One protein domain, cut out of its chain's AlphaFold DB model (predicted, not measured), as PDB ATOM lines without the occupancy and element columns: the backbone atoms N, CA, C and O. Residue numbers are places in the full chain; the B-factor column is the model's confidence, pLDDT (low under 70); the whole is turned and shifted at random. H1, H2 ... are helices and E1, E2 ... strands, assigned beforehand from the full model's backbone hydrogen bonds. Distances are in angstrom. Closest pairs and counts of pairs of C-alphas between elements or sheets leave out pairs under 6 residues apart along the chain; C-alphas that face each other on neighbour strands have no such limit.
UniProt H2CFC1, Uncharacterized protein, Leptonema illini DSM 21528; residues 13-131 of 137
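This is residues 13 to 131 of the 137 residues of an uncharacterized protein of Leptonema illini DSM 21528 (UniProt H2CFC1). A strongly twisted sheet of six strands curls round one long helix, H2, while a second helix, H1, stands about perpendicular to H2 and grazes the sheet beside E4 and E5. The long strand E3 bends, and its first part pairs with E2 in a hairpin at the far end of the sheet. The printed part has 119 residues, with E1, E2, E3, E4, E5, H1, H2 and E6 in that order along the chain; the sheet is branched at E3, its neighbour pairs are antiparallel, and the class is mixed, helices and strands. The whole is compact, with a radius of gyration of the C-alphas of 14.8 A and spans of 41 by 33 by 27 A.

Find C-alpha 15 at (2.244, 19.058, 1.993), where E1 begins; it runs to residue 19. E2 follows at residues 23 to 29, then E3 at residues 32 to 45, 38.7 A long, bending by 51 degrees at residue 35. Next come E4, residues 48 to 58, 30.4 A, and E5, residues 63 to 69, 19.1 A. H1 takes residues 75 to 90, 22.1 A. Look for C-alpha 98 at (16.579, 13.828, 6.088); from there H2 runs 31.9 A to residue 119. E6, residues 128 to 130, ends at C-alpha 130, (-1.232, 18.191, -2.976).

Start in the sheet at E1, which has E3 on one side, with N 18 and O 42 at 2.9 A, and E6 on the other side, with N 17 and O 129 at 2.9 A. E2, E3, E4 and E5 form a meander, each strand the antiparallel neighbour of the one before, and each step is a hairpin. Look for N 25 and O 36 at 2.9 A between E2 and E3, N 39 and O 55 at 2.8 A between E3 and E4, and N 54 and O 68 at 2.8 A between E4 and E5. E1 and E2 lie on one side of E3, and E4 on the other side. H2 is on the sheet; its closest C-alphas to E1 are Thr 106 and Val 15, 7.2 A apart. H1 only grazes the sheet, with its residues 75 to 79. H1 and H2 are close but not clearly touching, the closest C-alphas being Leu 81 and Phe 104 at 6.2 A, and their lines are about perpendicular at 87 degrees. In H1 and H2 every O i to N i+4 pair is within hydrogen-bond range.

The two C-alphas farthest apart are those of Asp 31 and Arg 98, 43.8 A. The printed part has no cut, and no link is long. Confidence is under 70 at residue 13, residues 28 to 33 and residue 47; the mean pLDDT of the printed part is 88.2.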
ATOM      1  N   ASP A  13       3.774  13.592   2.998       56.97
ATOM      2  CA  ASP A  13       2.504  13.357   2.309       56.97
ATOM      3  C   ASP A  13       1.423  14.404   2.659       56.97
ATOM      4  O   ASP A  13       0.431  14.527   1.942       56.97
ATOM      5  N   ASP A  14       1.636  15.212   3.706       74.88
ATOM      6  CA  ASP A  14       0.701  16.250   4.169       74.88
ATOM      7  C   ASP A  14       1.028  17.661   3.636       74.88
ATOM      8  O   ASP A  14       0.528  18.660   4.175       74.88
ATOM      9  N   VAL A  15       1.900  17.774   2.623       86.06
ATOM     10  CA  VAL A  15       2.244  19.058   1.993       86.06
ATOM     11  C   VAL A  15       1.326  19.339   0.807       86.06
ATOM     12  O   VAL A  15       1.203  18.551  -0.136       86.06
ATOM     13  N   PHE A  16       0.701  20.508   0.837       90.62
ATOM     14  CA  PHE A  16      -0.132  21.022  -0.245       90.62
ATOM     15  C   PHE A  16      -0.025  22.542  -0.317       90.62
ATOM     16  O   PHE A  16       0.421  23.185   0.638       90.62
ATOM     17  N   PHE A  17      -0.463  23.130  -1.428       93.44
ATOM     18  CA  PHE A  17      -0.669  24.570  -1.512       93.44
ATOM     19  C   PHE A  17      -2.096  24.944  -1.899       93.44
ATOM     20  O   PHE A  17      -2.780  24.221  -2.620       93.44
ATOM     21  N   TYR A  18      -2.524  26.103  -1.405       93.62
ATOM     22  CA  TYR A  18      -3.751  26.782  -1.800       93.62
ATOM     23  C   TYR A  18      -3.424  27.955  -2.726       93.62
ATOM     24  O   TYR A  18      -2.507  28.734  -2.446       93.62
ATOM     25  N   VAL A  19      -4.198  28.100  -3.797       95.12
ATOM     26  CA  VAL A  19      -4.039  29.176  -4.779       95.12
ATOM     27  C   VAL A  19      -4.904  30.372  -4.386       95.12
ATOM     28  O   VAL A  19      -6.137  30.298  -4.367       95.12
ATOM     29  N   GLY A  20      -4.257  31.497  -4.079       94.50
ATOM     30  CA  GLY A  20      -4.908  32.794  -3.903       94.50
ATOM     31  C   GLY A  20      -5.469  33.346  -5.217       94.50
ATOM     32  O   GLY A  20      -5.400  32.706  -6.259       94.50
ATOM     33  N   VAL A  21      -6.051  34.548  -5.189       95.75
ATOM     34  CA  VAL A  21      -6.603  35.165  -6.407       95.75
ATOM     35  C   VAL A  21      -5.453  35.622  -7.312       95.75
ATOM     36  O   VAL A  21      -4.706  36.507  -6.888       95.75
ATOM     37  N   PRO A  22      -5.297  35.072  -8.534       94.50
ATOM     38  CA  PRO A  22      -4.258  35.530  -9.444       94.50
ATOM     39  C   PRO A  22      -4.536  36.955  -9.917       94.50
ATOM     40  O   PRO A  22      -5.692  37.332 -10.132       94.50
ATOM     41  N   TYR A  23      -3.482  37.731 -10.125       94.56
ATOM     42  CA  TYR A  23      -3.565  39.105 -10.617       94.56
ATOM     43  C   TYR A  23      -2.469  39.372 -11.648       94.56
ATOM     44  O   TYR A  23      -1.525  38.596 -11.773       94.56
ATOM     45  N   PHE A  24      -2.617  40.443 -12.423       94.06
ATOM     46  CA  PHE A  24      -1.577  40.881 -13.351       94.06
ATOM     47  C   PHE A  24      -0.688  41.920 -12.682       94.06
ATOM     48  O   PHE A  24      -1.190  42.775 -11.950       94.06
ATOM     49  N   ASP A  25       0.605  41.840 -12.960       91.00
ATOM     50  CA  ASP A  25       1.597  42.819 -12.542       91.00
ATOM     51  C   ASP A  25       2.465  43.217 -13.740       91.00
ATOM     52  O   ASP A  25       2.599  42.462 -14.709       91.00
ATOM     53  N   GLU A  26       3.032  44.415 -13.680       85.88
ATOM     54  CA  GLU A  26       3.959  44.923 -14.683       85.88
ATOM     55  C   GLU A  26       5.357  44.946 -14.079       85.88
ATOM     56  O   GLU A  26       5.621  45.620 -13.085       85.88
ATOM     57  N   CYS A  27       6.270  44.198 -14.686       72.75
ATOM     58  CA  CYS A  27       7.669  44.167 -14.292       72.75
ATOM     59  C   CYS A  27       8.530  44.692 -15.440       72.75
ATOM     60  O   CYS A  27       8.198  44.545 -16.616       72.75
ATOM     61  N   THR A  28       9.633  45.346 -15.095       68.38
ATOM     62  CA  THR A  28      10.623  45.806 -16.069       68.38
ATOM     63  C   THR A  28      11.797  44.845 -16.055       68.38
ATOM     64  O   THR A  28      12.459  44.734 -15.021       68.38
ATOM     65  N   ASP A  29      12.073  44.209 -17.189       64.50
ATOM     66  CA  ASP A  29      13.322  43.486 -17.419       64.50
ATOM     67  C   ASP A  29      14.001  44.080 -18.660       64.50
ATOM     68  O   ASP A  29      13.341  44.287 -19.685       64.50
ATOM     69  N   ASP A  30      15.279  44.445 -18.505       57.56
ATOM     70  CA  ASP A  30      16.200  44.974 -19.525       57.56
ATOM     71  C   ASP A  30      15.514  45.636 -20.750       57.56
ATOM     72  O   ASP A  30      15.436  45.071 -21.842       57.56
ATOM     73  N   ASP A  31      15.013  46.865 -20.561       58.59
ATOM     74  CA  ASP A  31      14.407  47.756 -21.576       58.59
ATOM     75  C   ASP A  31      13.009  47.389 -22.127       58.59
ATOM     76  O   ASP A  31      12.516  48.059 -23.044       58.59
ATOM     77  N   SER A  32      12.305  46.406 -21.552       64.25
ATOM     78  CA  SER A  32      10.922  46.091 -21.946       64.25
ATOM     79  C   SER A  32       9.950  45.977 -20.769       64.25
ATOM     80  O   SER A  32      10.275  45.454 -19.706       64.25
ATOM     81  N   TRP A  33       8.732  46.494 -20.967       69.56
ATOM     82  CA  TRP A  33       7.614  46.254 -20.054       69.56
ATOM     83  C   TRP A  33       7.111  44.827 -20.272       69.56
ATOM     84  O   TRP A  33       6.684  44.484 -21.377       69.56
ATOM     85  N   GLN A  34       7.155  44.014 -19.224       80.69
ATOM     86  CA  GLN A  34       6.660  42.646 -19.211       80.69
ATOM     87  C   GLN A  34       5.388  42.598 -18.365       80.69
ATOM     88  O   GLN A  34       5.385  42.980 -17.195       80.69
ATOM     89  N   THR A  35       4.286  42.136 -18.957       89.56
ATOM     90  CA  THR A  35       3.083  41.794 -18.191       89.56
ATOM     91  C   THR A  35       3.228  40.365 -17.688       89.56
ATOM     92  O   THR A  35       3.390  39.439 -18.480       89.56
ATOM     93  N   VAL A  36       3.150  40.175 -16.376       92.81
ATOM     94  CA  VAL A  36       3.170  38.851 -15.751       92.81
ATOM     95  C   VAL A  36       1.830  38.567 -15.088       92.81
ATOM     96  O   VAL A  36       1.163  39.466 -14.576       92.81
ATOM     97  N   ARG A  37       1.423  37.297 -15.081       94.62
ATOM     98  CA  ARG A  37       0.324  36.815 -14.242       94.62
ATOM     99  C   ARG A  37       0.930  36.215 -12.982       94.62
ATOM    100  O   ARG A  37       1.703  35.263 -13.055       94.62
ATOM    101  N   VAL A  38       0.586  36.792 -11.840       96.00
ATOM    102  CA  VAL A  38       1.084  36.396 -10.526       96.00
ATOM    103  C   VAL A  38       0.071  35.483  -9.851       96.00
ATOM    104  O   VAL A  38      -1.109  35.820  -9.736       96.00
ATOM    105  N   TYR A  39       0.551  34.342  -9.371       96.88
ATOM    106  CA  TYR A  39      -0.196  33.338  -8.628       96.88
ATOM    107  C   TYR A  39       0.303  33.313  -7.178       96.88
ATOM    108  O   TYR A  39       1.412  32.838  -6.916       96.88
ATOM    109  N   PRO A  40      -0.488  33.814  -6.213       97.19
ATOM    110  CA  PRO A  40      -0.187  33.631  -4.800       97.19
ATOM    111  C   PRO A  40      -0.380  32.162  -4.417       97.19
ATOM    112  O   PRO A  40      -1.493  31.644  -4.513       97.19
ATOM    113  N   LEU A  41       0.683  31.490  -3.982       96.69
ATOM    114  CA  LEU A  41       0.644  30.094  -3.545       96.69
ATOM    115  C   LEU A  41       0.973  30.025  -2.054       96.69
ATOM    116  O   LEU A  41       2.034  30.468  -1.613       96.69
ATOM    117  N   HIS A  42       0.059  29.460  -1.273       95.44
ATOM    118  CA  HIS A  42       0.189  29.335   0.174       95.44
ATOM    119  C   HIS A  42       0.448  27.876   0.531       95.44
ATOM    120  O   HIS A  42      -0.445  27.053   0.351       95.44
ATOM    121  N   PHE A  43       1.645  27.552   1.018       93.44
ATOM    122  CA  PHE A  43       2.064  26.182   1.310       93.44
ATOM    123  C   PHE A  43       1.779  25.803   2.760       93.44
ATOM    124  O   PHE A  43       2.107  26.541   3.697       93.44
ATOM    125  N   PHE A  44       1.225  24.613   2.950       89.38
ATOM    126  CA  PHE A  44       0.812  24.074   4.238       89.38
ATOM    127  C   PHE A  44       1.504  22.746   4.522       89.38
ATOM    128  O   PHE A  44       1.791  21.973   3.614       89.38
ATOM    129  N   THR A  45       1.750  22.486   5.804       82.06
ATOM    130  CA  THR A  45       2.059  21.148   6.327       82.06
ATOM    131  C   THR A  45       0.968  20.797   7.331       82.06
ATOM    132  O   THR A  45       0.942  21.386   8.420       82.06
ATOM    133  N   GLY A  46       0.050  19.901   6.968       75.81
ATOM    134  CA  GLY A  46      -1.173  19.675   7.745       75.81
ATOM    135  C   GLY A  46      -2.015  20.956   7.850       75.81
ATOM    136  O   GLY A  46      -2.344  21.573   6.843       75.81
ATOM    137  N   GLU A  47      -2.339  21.400   9.067       68.62
ATOM    138  CA  GLU A  47      -3.171  22.600   9.295       68.62
ATOM    139  C   GLU A  47      -2.377  23.920   9.364       68.62
ATOM    140  O   GLU A  47      -2.953  24.995   9.541       68.62
ATOM    141  N   VAL A  48      -1.046  23.874   9.253       78.81
ATOM    142  CA  VAL A  48      -0.186  25.046   9.475       78.81
ATOM    143  C   VAL A  48       0.341  25.589   8.153       78.81
ATOM    144  O   VAL A  48       1.081  24.898   7.452       78.81
ATOM    145  N   CYS A  49       0.026  26.855   7.851       79.06
ATOM    146  CA  CYS A  49       0.660  27.592   6.755       79.06
ATOM    147  C   CYS A  49       2.143  27.785   7.077       79.06
ATOM    148  O   CYS A  49       2.492  28.461   8.050       79.06
ATOM    149  N   ARG A  50       3.016  27.191   6.267       84.00
ATOM    150  CA  ARG A  50       4.469  27.228   6.456       84.00
ATOM    151  C   ARG A  50       5.101  28.452   5.817       84.00
ATOM    152  O   ARG A  50       5.930  29.093   6.453       84.00
ATOM    153  N   PHE A  51       4.725  28.750   4.580       92.56
ATOM    154  CA  PHE A  51       5.242  29.882   3.820       92.56
ATOM    155  C   PHE A  51       4.300  30.202   2.658       92.56
ATOM    156  O   PHE A  51       3.397  29.431   2.332       92.56
ATOM    157  N   SER A  52       4.476  31.368   2.053       95.44
ATOM    158  CA  SER A  52       3.714  31.815   0.893       95.44
ATOM    159  C   SER A  52       4.648  32.427  -0.145       95.44
ATOM    160  O   SER A  52       5.596  33.134   0.201       95.44
ATOM    161  N   VAL A  53       4.368  32.162  -1.417       96.50
ATOM    162  CA  VAL A  53       5.137  32.675  -2.557       96.50
ATOM    163  C   VAL A  53       4.232  33.373  -3.554       96.50
ATOM    164  O   VAL A  53       3.041  33.082  -3.651       96.50
ATOM    165  N   LEU A  54       4.827  34.277  -4.316       96.50
ATOM    166  CA  LEU A  54       4.275  34.819  -5.543       96.50
ATOM    167  C   LEU A  54       5.021  34.147  -6.695       96.50
ATOM    168  O   LEU A  54       6.208  34.414  -6.895       96.50
ATOM    169  N   TYR A  55       4.337  33.249  -7.399       95.56
ATOM    170  CA  TYR A  55       4.837  32.642  -8.630       95.56
ATOM    171  C   TYR A  55       4.364  33.496  -9.803       95.56
ATOM    172  O   TYR A  55       3.159  33.630 -10.017       95.56
ATOM    173  N   ALA A  56       5.284  34.094 -10.550       94.12
ATOM    174  CA  ALA A  56       4.962  34.930 -11.697       94.12
ATOM    175  C   ALA A  56       5.300  34.225 -13.007       94.12
ATOM    176  O   ALA A  56       6.391  33.683 -13.177       94.12
ATOM    177  N   HIS A  57       4.356  34.284 -13.939       92.75
ATOM    178  CA  HIS A  57       4.464  33.690 -15.263       92.75
ATOM    179  C   HIS A  57       4.311  34.772 -16.338       92.75
ATOM    180  O   HIS A  57       3.348  35.547 -16.308       92.75
ATOM    181  N   ASP A  58       5.242  34.820 -17.290       90.88
ATOM    182  CA  ASP A  58       5.184  35.713 -18.447       90.88
ATOM    183  C   ASP A  58       4.083  35.251 -19.403       90.88
ATOM    184  O   ASP A  58       4.123  34.153 -19.956       90.88
ATOM    185  N   VAL A  59       3.088  36.105 -19.629       86.38
ATOM    186  CA  VAL A  59       1.928  35.763 -20.467       86.38
ATOM    187  C   VAL A  59       2.205  35.866 -21.965       86.38
ATOM    188  O   VAL A  59       1.449  35.324 -22.766       86.38
ATOM    189  N   HIS A  60       3.257  36.579 -22.362       86.06
ATOM    190  CA  HIS A  60       3.648  36.773 -23.754       86.06
ATOM    191  C   HIS A  60       4.650  35.723 -24.219       86.06
ATOM    192  O   HIS A  60       4.536  35.224 -25.338       86.06
ATOM    193  N   ARG A  61       5.632  35.405 -23.372       86.00
ATOM    194  CA  ARG A  61       6.668  34.404 -23.662       86.00
ATOM    195  C   ARG A  61       6.261  32.992 -23.252       86.00
ATOM    196  O   ARG A  61       6.837  32.041 -23.767       86.00
ATOM    197  N   ASN A  62       5.230  32.872 -22.414       84.94
ATOM    198  CA  ASN A  62       4.759  31.611 -21.851       84.94
ATOM    199  C   ASN A  62       5.881  30.863 -21.116       84.94
ATOM    200  O   ASN A  62       6.180  29.712 -21.425       84.94
ATOM    201  N   GLU A  63       6.535  31.573 -20.198       89.25
ATOM    202  CA  GLU A  63       7.654  31.066 -19.409       89.25
ATOM    203  C   GLU A  63       7.584  31.572 -17.963       89.25
ATOM    204  O   GLU A  63       6.923  32.571 -17.653       89.25
ATOM    205  N   PHE A  64       8.297  30.889 -17.069       90.00
ATOM    206  CA  PHE A  64       8.545  31.359 -15.710       90.00
ATOM    207  C   PHE A  64       9.231  32.733 -15.720       90.00
ATOM    208  O   PHE A  64      10.262  32.911 -16.366       90.00
ATOM    209  N   ALA A  65       8.690  33.687 -14.959       89.81
ATOM    210  CA  ALA A  65       9.297  35.005 -14.788       89.81
ATOM    211  C   ALA A  65      10.087  35.088 -13.475       89.81
ATOM    212  O   ALA A  65      11.283  35.368 -13.481       89.81
ATOM    213  N   TYR A  66       9.430  34.843 -12.336       91.19
ATOM    214  CA  TYR A  66      10.088  34.865 -11.029       91.19
ATOM    215  C   TYR A  66       9.303  34.113  -9.949       91.19
ATOM    216  O   TYR A  66       8.097  33.879 -10.053       91.19
ATOM    217  N   LEU A  67       9.999  33.810  -8.849       93.50
ATOM    218  CA  LEU A  67       9.430  33.313  -7.599       93.50
ATOM    219  C   LEU A  67       9.948  34.178  -6.447       93.50
ATOM    220  O   LEU A  67      11.158  34.274  -6.248       93.50
ATOM    221  N   GLN A  68       9.049  34.775  -5.667       93.62
ATOM    222  CA  GLN A  68       9.424  35.601  -4.512       93.62
ATOM    223  C   GLN A  68       8.563  35.295  -3.280       93.62
ATOM    224  O   GLN A  68       7.447  34.788  -3.431       93.62
ATOM    225  N   PRO A  69       9.036  35.586  -2.053       95.25
ATOM    226  CA  PRO A  69       8.187  35.524  -0.866       95.25
ATOM    227  C   PRO A  69       6.969  36.439  -1.004       95.25
ATOM    228  O   PRO A  69       7.091  37.586  -1.426       95.25
ATOM    229  N   ALA A  70       5.801  35.954  -0.582       94.19
ATOM    230  CA  ALA A  70       4.610  36.797  -0.450       94.19
ATOM    231  C   ALA A  70       4.600  37.599   0.867       94.19
ATOM    232  O   ALA A  70       3.848  38.562   0.999       94.19
ATOM    233  N   ASP A  71       5.408  37.193   1.852       92.94
ATOM    234  CA  ASP A  71       5.614  37.917   3.106       92.94
ATOM    235  C   ASP A  71       7.018  37.682   3.693       92.94
ATOM    236  O   ASP A  71       7.683  36.687   3.394       92.94
ATOM    237  N   ASP A  72       7.457  38.579   4.583       93.00
ATOM    238  CA  ASP A  72       8.787  38.522   5.216       93.00
ATOM    239  C   ASP A  72       9.025  37.236   6.025       93.00
ATOM    240  O   ASP A  72      10.162  36.815   6.236       93.00
ATOM    241  N   ARG A  73       7.953  36.584   6.491       91.88
ATOM    242  CA  ARG A  73       8.048  35.345   7.279       91.88
ATOM    243  C   ARG A  73       8.405  34.147   6.404       91.88
ATOM    244  O   ARG A  73       8.943  33.168   6.914       91.88
ATOM    245  N   SER A  74       8.109  34.232   5.111       94.19
ATOM    246  CA  SER A  74       8.383  33.196   4.118       94.19
ATOM    247  C   SER A  74       9.839  33.211   3.645       94.19
ATOM    248  O   SER A  74      10.355  32.176   3.222       94.19
ATOM    249  N   LEU A  75      10.525  34.356   3.766       92.50
ATOM    250  CA  LEU A  75      11.887  34.553   3.266       92.50
ATOM    251  C   LEU A  75      12.904  33.530   3.817       92.50
ATOM    252  O   LEU A  75      13.558  32.884   2.999       92.50
ATOM    253  N   PRO A  76      13.008  33.268   5.140       91.88
ATOM    254  CA  PRO A  76      14.015  32.338   5.660       91.88
ATOM    255  C   PRO A  76      13.850  30.904   5.146       91.88
ATOM    256  O   PRO A  76      14.830  30.173   5.008       91.88
ATOM    257  N   PHE A  77      12.611  30.480   4.876       90.38
ATOM    258  CA  PHE A  77      12.350  29.164   4.301       90.38
ATOM    259  C   PHE A  77      12.775  29.118   2.831       90.38
ATOM    260  O   PHE A  77      13.459  28.180   2.429       90.38
ATOM    261  N   LEU A  78      12.420  30.141   2.047       91.50
ATOM    262  CA  LEU A  78      12.750  30.206   0.622       91.50
ATOM    263  C   LEU A  78      14.251  30.305   0.376       91.50
ATOM    264  O   LEU A  78      14.770  29.571  -0.456       91.50
ATOM    265  N   GLU A  79      14.973  31.133   1.131       93.19
ATOM    266  CA  GLU A  79      16.438  31.208   1.041       93.19
ATOM    267  C   GLU A  79      17.089  29.844   1.299       93.19
ATOM    268  O   GLU A  79      18.053  29.455   0.631       93.19
ATOM    269  N   ARG A  80      16.535  29.085   2.250       92.69
ATOM    270  CA  ARG A  80      17.018  27.751   2.598       92.69
ATOM    271  C   ARG A  80      16.669  26.713   1.530       92.69
ATOM    272  O   ARG A  80      17.532  25.901   1.203       92.69
ATOM    273  N   LEU A  81      15.472  26.781   0.942       91.31
ATOM    274  CA  LEU A  81      15.066  25.963  -0.206       91.31
ATOM    275  C   LEU A  81      15.956  26.240  -1.427       91.31
ATOM    276  O   LEU A  81      16.494  25.306  -2.013       91.31
ATOM    277  N   PHE A  82      16.181  27.509  -1.778       90.94
ATOM    278  CA  PHE A  82      17.054  27.884  -2.893       90.94
ATOM    279  C   PHE A  82      18.495  27.433  -2.665       90.94
ATOM    280  O   PHE A  82      19.125  26.899  -3.577       90.94
ATOM    281  N   SER A  83      19.004  27.584  -1.439       92.69
ATOM    282  CA  SER A  83      20.324  27.070  -1.069       92.69
ATOM    283  C   SER A  83      20.401  25.551  -1.235       92.69
ATOM    284  O   SER A  83      21.394  25.047  -1.755       92.69
ATOM    285  N   TYR A  84      19.347  24.820  -0.855       92.00
ATOM    286  CA  TYR A  84      19.268  23.371  -1.042       92.00
ATOM    287  C   TYR A  84      19.279  22.986  -2.526       92.00
ATOM    288  O   TYR A  84      20.113  22.177  -2.938       92.00
ATOM    289  N   VAL A  85      18.434  23.613  -3.347       89.94
ATOM    290  CA  VAL A  85      18.381  23.374  -4.799       89.94
ATOM    291  C   VAL A  85      19.731  23.682  -5.461       89.94
ATOM    292  O   VAL A  85      20.258  22.854  -6.206       89.94
ATOM    293  N   LEU A  86      20.348  24.821  -5.135       92.06
ATOM    294  CA  LEU A  86      21.666  25.196  -5.653       92.06
ATOM    295  C   LEU A  86      22.752  24.211  -5.205       92.06
ATOM    296  O   LEU A  86      23.623  23.851  -5.999       92.06
ATOM    297  N   SER A  87      22.698  23.748  -3.953       90.44
ATOM    298  CA  SER A  87      23.667  22.785  -3.426       90.44
ATOM    299  C   SER A  87      23.633  21.466  -4.201       90.44
ATOM    300  O   SER A  87      24.685  20.948  -4.566       90.44
ATOM    301  N   ARG A  88      22.439  20.986  -4.578       89.31
ATOM    302  CA  ARG A  88      22.274  19.808  -5.443       89.31
ATOM    303  C   ARG A  88      22.791  20.027  -6.860       89.31
ATOM    304  O   ARG A  88      23.411  19.127  -7.416       89.31
ATOM    305  N   ALA A  89      22.557  21.203  -7.438       87.56
ATOM    306  CA  ALA A  89      23.021  21.525  -8.789       87.56
ATOM    307  C   ALA A  89      24.553  21.656  -8.886       87.56
ATOM    308  O   ALA A  89      25.130  21.445  -9.949       87.56
ATOM    309  N   THR A  90      25.212  22.007  -7.779       89.88
ATOM    310  CA  THR A  90      26.656  22.290  -7.722       89.88
ATOM    311  C   THR A  90      27.473  21.220  -6.996       89.88
ATOM    312  O   THR A  90      28.681  21.388  -6.847       89.88
ATOM    313  N   ASP A  91      26.831  20.135  -6.552       83.81
ATOM    314  CA  ASP A  91      27.425  19.095  -5.698       83.81
ATOM    315  C   ASP A  91      28.101  19.671  -4.433       83.81
ATOM    316  O   ASP A  91      29.117  19.183  -3.932       83.81
ATOM    317  N   ALA A  92      27.548  20.771  -3.916       86.94
ATOM    318  CA  ALA A  92      28.027  21.414  -2.706       86.94
ATOM    319  C   ALA A  92      27.391  20.760  -1.475       86.94
ATOM    320  O   ALA A  92      26.188  20.514  -1.417       86.94
ATOM    321  N   ALA A  93      28.193  20.521  -0.439       83.75
ATOM    322  CA  ALA A  93      27.676  19.994   0.815       83.75
ATOM    323  C   ALA A  93      26.834  21.056   1.542       83.75
ATOM    324  O   ALA A  93      27.348  22.108   1.926       83.75
ATOM    325  N   MET A  94      25.562  20.748   1.796       86.38
ATOM    326  CA  MET A  94      24.681  21.547   2.647       86.38
ATOM    327  C   MET A  94      24.178  20.694   3.822       86.38
ATOM    328  O   MET A  94      23.678  19.588   3.605       86.38
ATOM    329  N   PRO A  95      24.293  21.167   5.078       87.75
ATOM    330  CA  PRO A  95      23.787  20.434   6.230       87.75
ATOM    331  C   PRO A  95      22.257  20.539   6.290       87.75
ATOM    332  O   PRO A  95      21.710  21.483   6.862       87.75
ATOM    333  N   VAL A  96      21.578  19.548   5.718       87.81
ATOM    334  CA  VAL A  96      20.123  19.372   5.796       87.81
ATOM    335  C   VAL A  96      19.787  18.052   6.478       87.81
ATOM    336  O   VAL A  96      20.459  17.037   6.287       87.81
ATOM    337  N   SER A  97      18.750  18.054   7.318       87.81
ATOM    338  CA  SER A  97      18.241  16.801   7.888       87.81
ATOM    339  C   SER A  97      17.498  15.993   6.820       87.81
ATOM    340  O   SER A  97      16.990  16.562   5.858       87.81
ATOM    341  N   ARG A  98      17.362  14.673   7.005       86.50
ATOM    342  CA  ARG A  98      16.579  13.828   6.088       86.50
ATOM    343  C   ARG A  98      15.155  14.365   5.877       86.50
ATOM    344  O   ARG A  98      14.728  14.522   4.744       86.50
ATOM    345  N   ARG A  99      14.466  14.712   6.968       83.69
ATOM    346  CA  ARG A  99      13.096  15.253   6.937       83.69
ATOM    347  C   ARG A  99      13.009  16.597   6.214       83.69
ATOM    348  O   ARG A  99      12.022  16.893   5.557       83.69
ATOM    349  N   GLU A 100      14.034  17.427   6.366       86.56
ATOM    350  CA  GLU A 100      14.120  18.711   5.673       86.56
ATOM    351  C   GLU A 100      14.351  18.525   4.171       86.56
ATOM    352  O   GLU A 100      13.704  19.201   3.380       86.56
ATOM    353  N   SER A 101      15.195  17.565   3.779       87.94
ATOM    354  CA  SER A 101      15.365  17.186   2.373       87.94
ATOM    355  C   SER A 101      14.052  16.693   1.763       87.94
ATOM    356  O   SER A 101      13.667  17.185   0.712       87.94
ATOM    357  N   GLU A 102      13.339  15.785   2.438       88.06
ATOM    358  CA  GLU A 102      12.040  15.263   1.975       88.06
ATOM    359  C   GLU A 102      11.009  16.396   1.794       88.06
ATOM    360  O   GLU A 102      10.292  16.440   0.795       88.06
ATOM    361  N   LEU A 103      10.969  17.364   2.720       87.25
ATOM    362  CA  LEU A 103      10.109  18.544   2.602       87.25
ATOM    363  C   LEU A 103      10.488  19.420   1.400       87.25
ATOM    364  O   LEU A 103       9.603  19.873   0.679       87.25
ATOM    365  N   PHE A 104      11.779  19.687   1.192       90.62
ATOM    366  CA  PHE A 104      12.235  20.504   0.070       90.62
ATOM    367  C   PHE A 104      11.959  19.842  -1.277       90.62
ATOM    368  O   PHE A 104      11.463  20.519  -2.171       90.62
ATOM    369  N   GLU A 105      12.194  18.536  -1.399       89.75
ATOM    370  CA  GLU A 105      11.846  17.765  -2.599       89.75
ATOM    371  C   GLU A 105      10.344  17.842  -2.887       89.75
ATOM    372  O   GLU A 105       9.943  18.183  -3.994       89.75
ATOM    373  N   THR A 106       9.513  17.659  -1.862       90.19
ATOM    374  CA  THR A 106       8.052  17.744  -2.001       90.19
ATOM    375  C   THR A 106       7.580  19.135  -2.438       90.19
ATOM    376  O   THR A 106       6.672  19.268  -3.257       90.19
ATOM    377  N   VAL A 107       8.182  20.197  -1.893       91.44
ATOM    378  CA  VAL A 107       7.874  21.578  -2.296       91.44
ATOM    379  C   VAL A 107       8.317  21.845  -3.735       91.44
ATOM    380  O   VAL A 107       7.569  22.485  -4.469       91.44
ATOM    381  N   SER A 108       9.490  21.357  -4.144       90.88
ATOM    382  CA  SER A 108       9.954  21.453  -5.531       90.88
ATOM    383  C   SER A 108       8.985  20.757  -6.490       90.88
ATOM    384  O   SER A 108       8.524  21.394  -7.431       90.88
ATOM    385  N   ASP A 109       8.563  19.526  -6.187       91.38
ATOM    386  CA  ASP A 109       7.585  18.793  -7.002       91.38
ATOM    387  C   ASP A 109       6.241  19.538  -7.113       91.38
ATOM    388  O   ASP A 109       5.583  19.532  -8.154       91.38
ATOM    389  N   LEU A 110       5.805  20.189  -6.032       93.19
ATOM    390  CA  LEU A 110       4.591  21.004  -6.030       93.19
ATOM    391  C   LEU A 110       4.730  22.271  -6.880       93.19
ATOM    392  O   LEU A 110       3.766  22.650  -7.542       93.19
ATOM    393  N   LEU A 111       5.893  22.924  -6.870       92.81
ATOM    394  CA  LEU A 111       6.160  24.080  -7.728       92.81
ATOM    395  C   LEU A 111       6.173  23.674  -9.207       92.81
ATOM    396  O   LEU A 111       5.520  24.339 -10.007       92.81
ATOM    397  N   ASP A 112       6.788  22.539  -9.545       91.56
ATOM    398  CA  ASP A 112       6.765  21.987 -10.905       91.56
ATOM    399  C   ASP A 112       5.329  21.659 -11.354       91.56
ATOM    400  O   ASP A 112       4.931  21.929 -12.489       91.56
ATOM    401  N   ARG A 113       4.494  21.117 -10.455       91.81
ATOM    402  CA  ARG A 113       3.061  20.906 -10.733       91.81
ATOM    403  C   ARG A 113       2.306  22.219 -10.918       91.81
ATOM    404  O   ARG A 113       1.413  22.278 -11.762       91.81
ATOM    405  N   ALA A 114       2.619  23.248 -10.132       92.75
ATOM    406  CA  ALA A 114       2.006  24.563 -10.286       92.75
ATOM    407  C   ALA A 114       2.306  25.134 -11.676       92.75
ATOM    408  O   ALA A 114       1.381  25.577 -12.348       92.75
ATOM    409  N   GLU A 115       3.558  25.040 -12.128       91.88
ATOM    410  CA  GLU A 115       3.989  25.450 -13.467       91.88
ATOM    411  C   GLU A 115       3.208  24.719 -14.564       91.88
ATOM    412  O   GLU A 115       2.549  25.363 -15.376       91.88
ATOM    413  N   GLN A 116       3.138  23.385 -14.505       91.50
ATOM    414  CA  GLN A 116       2.351  22.585 -15.455       91.50
ATOM    415  C   GLN A 116       0.866  22.986 -15.482       91.50
ATOM    416  O   GLN A 116       0.238  23.021 -16.540       91.50
ATOM    417  N   CYS A 117       0.279  23.292 -14.320       91.44
ATOM    418  CA  CYS A 117      -1.111  23.744 -14.242       91.44
ATOM    419  C   CYS A 117      -1.297  25.164 -14.800       91.44
ATOM    420  O   CYS A 117      -2.355  25.475 -15.343       91.44
ATOM    421  N   ILE A 118      -0.296  26.035 -14.668       90.62
ATOM    422  CA  ILE A 118      -0.314  27.383 -15.247       90.62
ATOM    423  C   ILE A 118      -0.227  27.297 -16.771       90.62
ATOM    424  O   ILE A 118      -1.045  27.912 -17.453       90.62
ATOM    425  N   GLU A 119       0.696  26.492 -17.300       88.94
ATOM    426  CA  GLU A 119       0.849  26.254 -18.741       88.94
ATOM    427  C   GLU A 119      -0.409  25.633 -19.368       88.94
ATOM    428  O   GLU A 119      -0.756  25.925 -20.512       88.94
ATOM    429  N   ALA A 120      -1.128  24.799 -18.609       90.12
ATOM    430  CA  ALA A 120      -2.396  24.200 -19.018       90.12
ATOM    431  C   ALA A 120      -3.632  25.099 -18.782       90.12
ATOM    432  O   ALA A 120      -4.749  24.654 -19.053       90.12
ATOM    433  N   ASP A 121      -3.457  26.320 -18.256       87.69
ATOM    434  CA  ASP A 121      -4.520  27.241 -17.808       87.69
ATOM    435  C   ASP A 121      -5.565  26.567 -16.893       87.69
ATOM    436  O   ASP A 121      -6.766  26.815 -16.983       87.69
ATOM    437  N   SER A 122      -5.107  25.684 -16.004       89.50
ATOM    438  CA  SER A 122      -5.937  24.931 -15.055       89.50
ATOM    439  C   SER A 122      -5.735  25.354 -13.597       89.50
ATOM    440  O   SER A 122      -6.462  24.899 -12.709       89.50
ATOM    441  N   LEU A 123      -4.772  26.245 -13.326       91.69
ATOM    442  CA  LEU A 123      -4.536  26.783 -11.989       91.69
ATOM    443  C   LEU A 123      -5.448  27.989 -11.711       91.69
ATOM    444  O   LEU A 123      -5.300  29.064 -12.299       91.69
ATOM    445  N   HIS A 124      -6.400  27.830 -10.791       89.06
ATOM    446  CA  HIS A 124      -7.407  28.848 -10.482       89.06
ATOM    447  C   HIS A 124      -7.457  29.189  -8.991       89.06
ATOM    448  O   HIS A 124      -7.053  28.402  -8.136       89.06
ATOM    449  N   ALA A 125      -7.999  30.367  -8.669       92.38
ATOM    450  CA  ALA A 125      -8.231  30.772  -7.286       92.38
ATOM    451  C   ALA A 125      -9.106  29.740  -6.562       92.38
ATOM    452  O   ALA A 125     -10.156  29.347  -7.073       92.38
ATOM    453  N   GLY A 126      -8.703  29.331  -5.362       88.25
ATOM    454  CA  GLY A 126      -9.431  28.325  -4.593       88.25
ATOM    455  C   GLY A 126      -8.962  26.887  -4.811       88.25
ATOM    456  O   GLY A 126      -9.354  26.012  -4.038       88.25
ATOM    457  N   CYS A 127      -8.125  26.625  -5.820       90.00
ATOM    458  CA  CYS A 127      -7.553  25.302  -6.036       90.00
ATOM    459  C   CYS A 127      -6.627  24.907  -4.879       90.00
ATOM    460  O   CYS A 127      -5.875  25.729  -4.347       90.00
ATOM    461  N   VAL A 128      -6.671  23.622  -4.534       89.75
ATOM    462  CA  VAL A 128      -5.721  22.973  -3.631       89.75
ATOM    463  C   VAL A 128      -4.949  21.945  -4.441       89.75
ATOM    464  O   VAL A 128      -5.557  21.129  -5.130       89.75
ATOM    465  N   VAL A 129      -3.623  21.987  -4.353       88.62
ATOM    466  CA  VAL A 129      -2.733  21.050  -5.043       88.62
ATOM    467  C   VAL A 129      -1.872  20.356  -3.998       88.62
ATOM    468  O   VAL A 129      -1.146  21.013  -3.252       88.62
ATOM    469  N   SER A 130      -1.971  19.031  -3.923       86.56
ATOM    470  CA  SER A 130      -1.232  18.191  -2.976       86.56
ATOM    471  C   SER A 130      -0.119  17.414  -3.662       86.56
ATOM    472  O   SER A 130      -0.218  17.098  -4.848       86.56
ATOM    473  N   ALA A 131       0.926  17.068  -2.908       73.44
ATOM    474  CA  ALA A 131       1.993  16.198  -3.397       73.44
ATOM    475  C   ALA A 131       1.520  14.745  -3.556       73.44
ATOM    476  O   ALA A 131       1.926  14.066  -4.506       73.44
TER     477      ALA A 131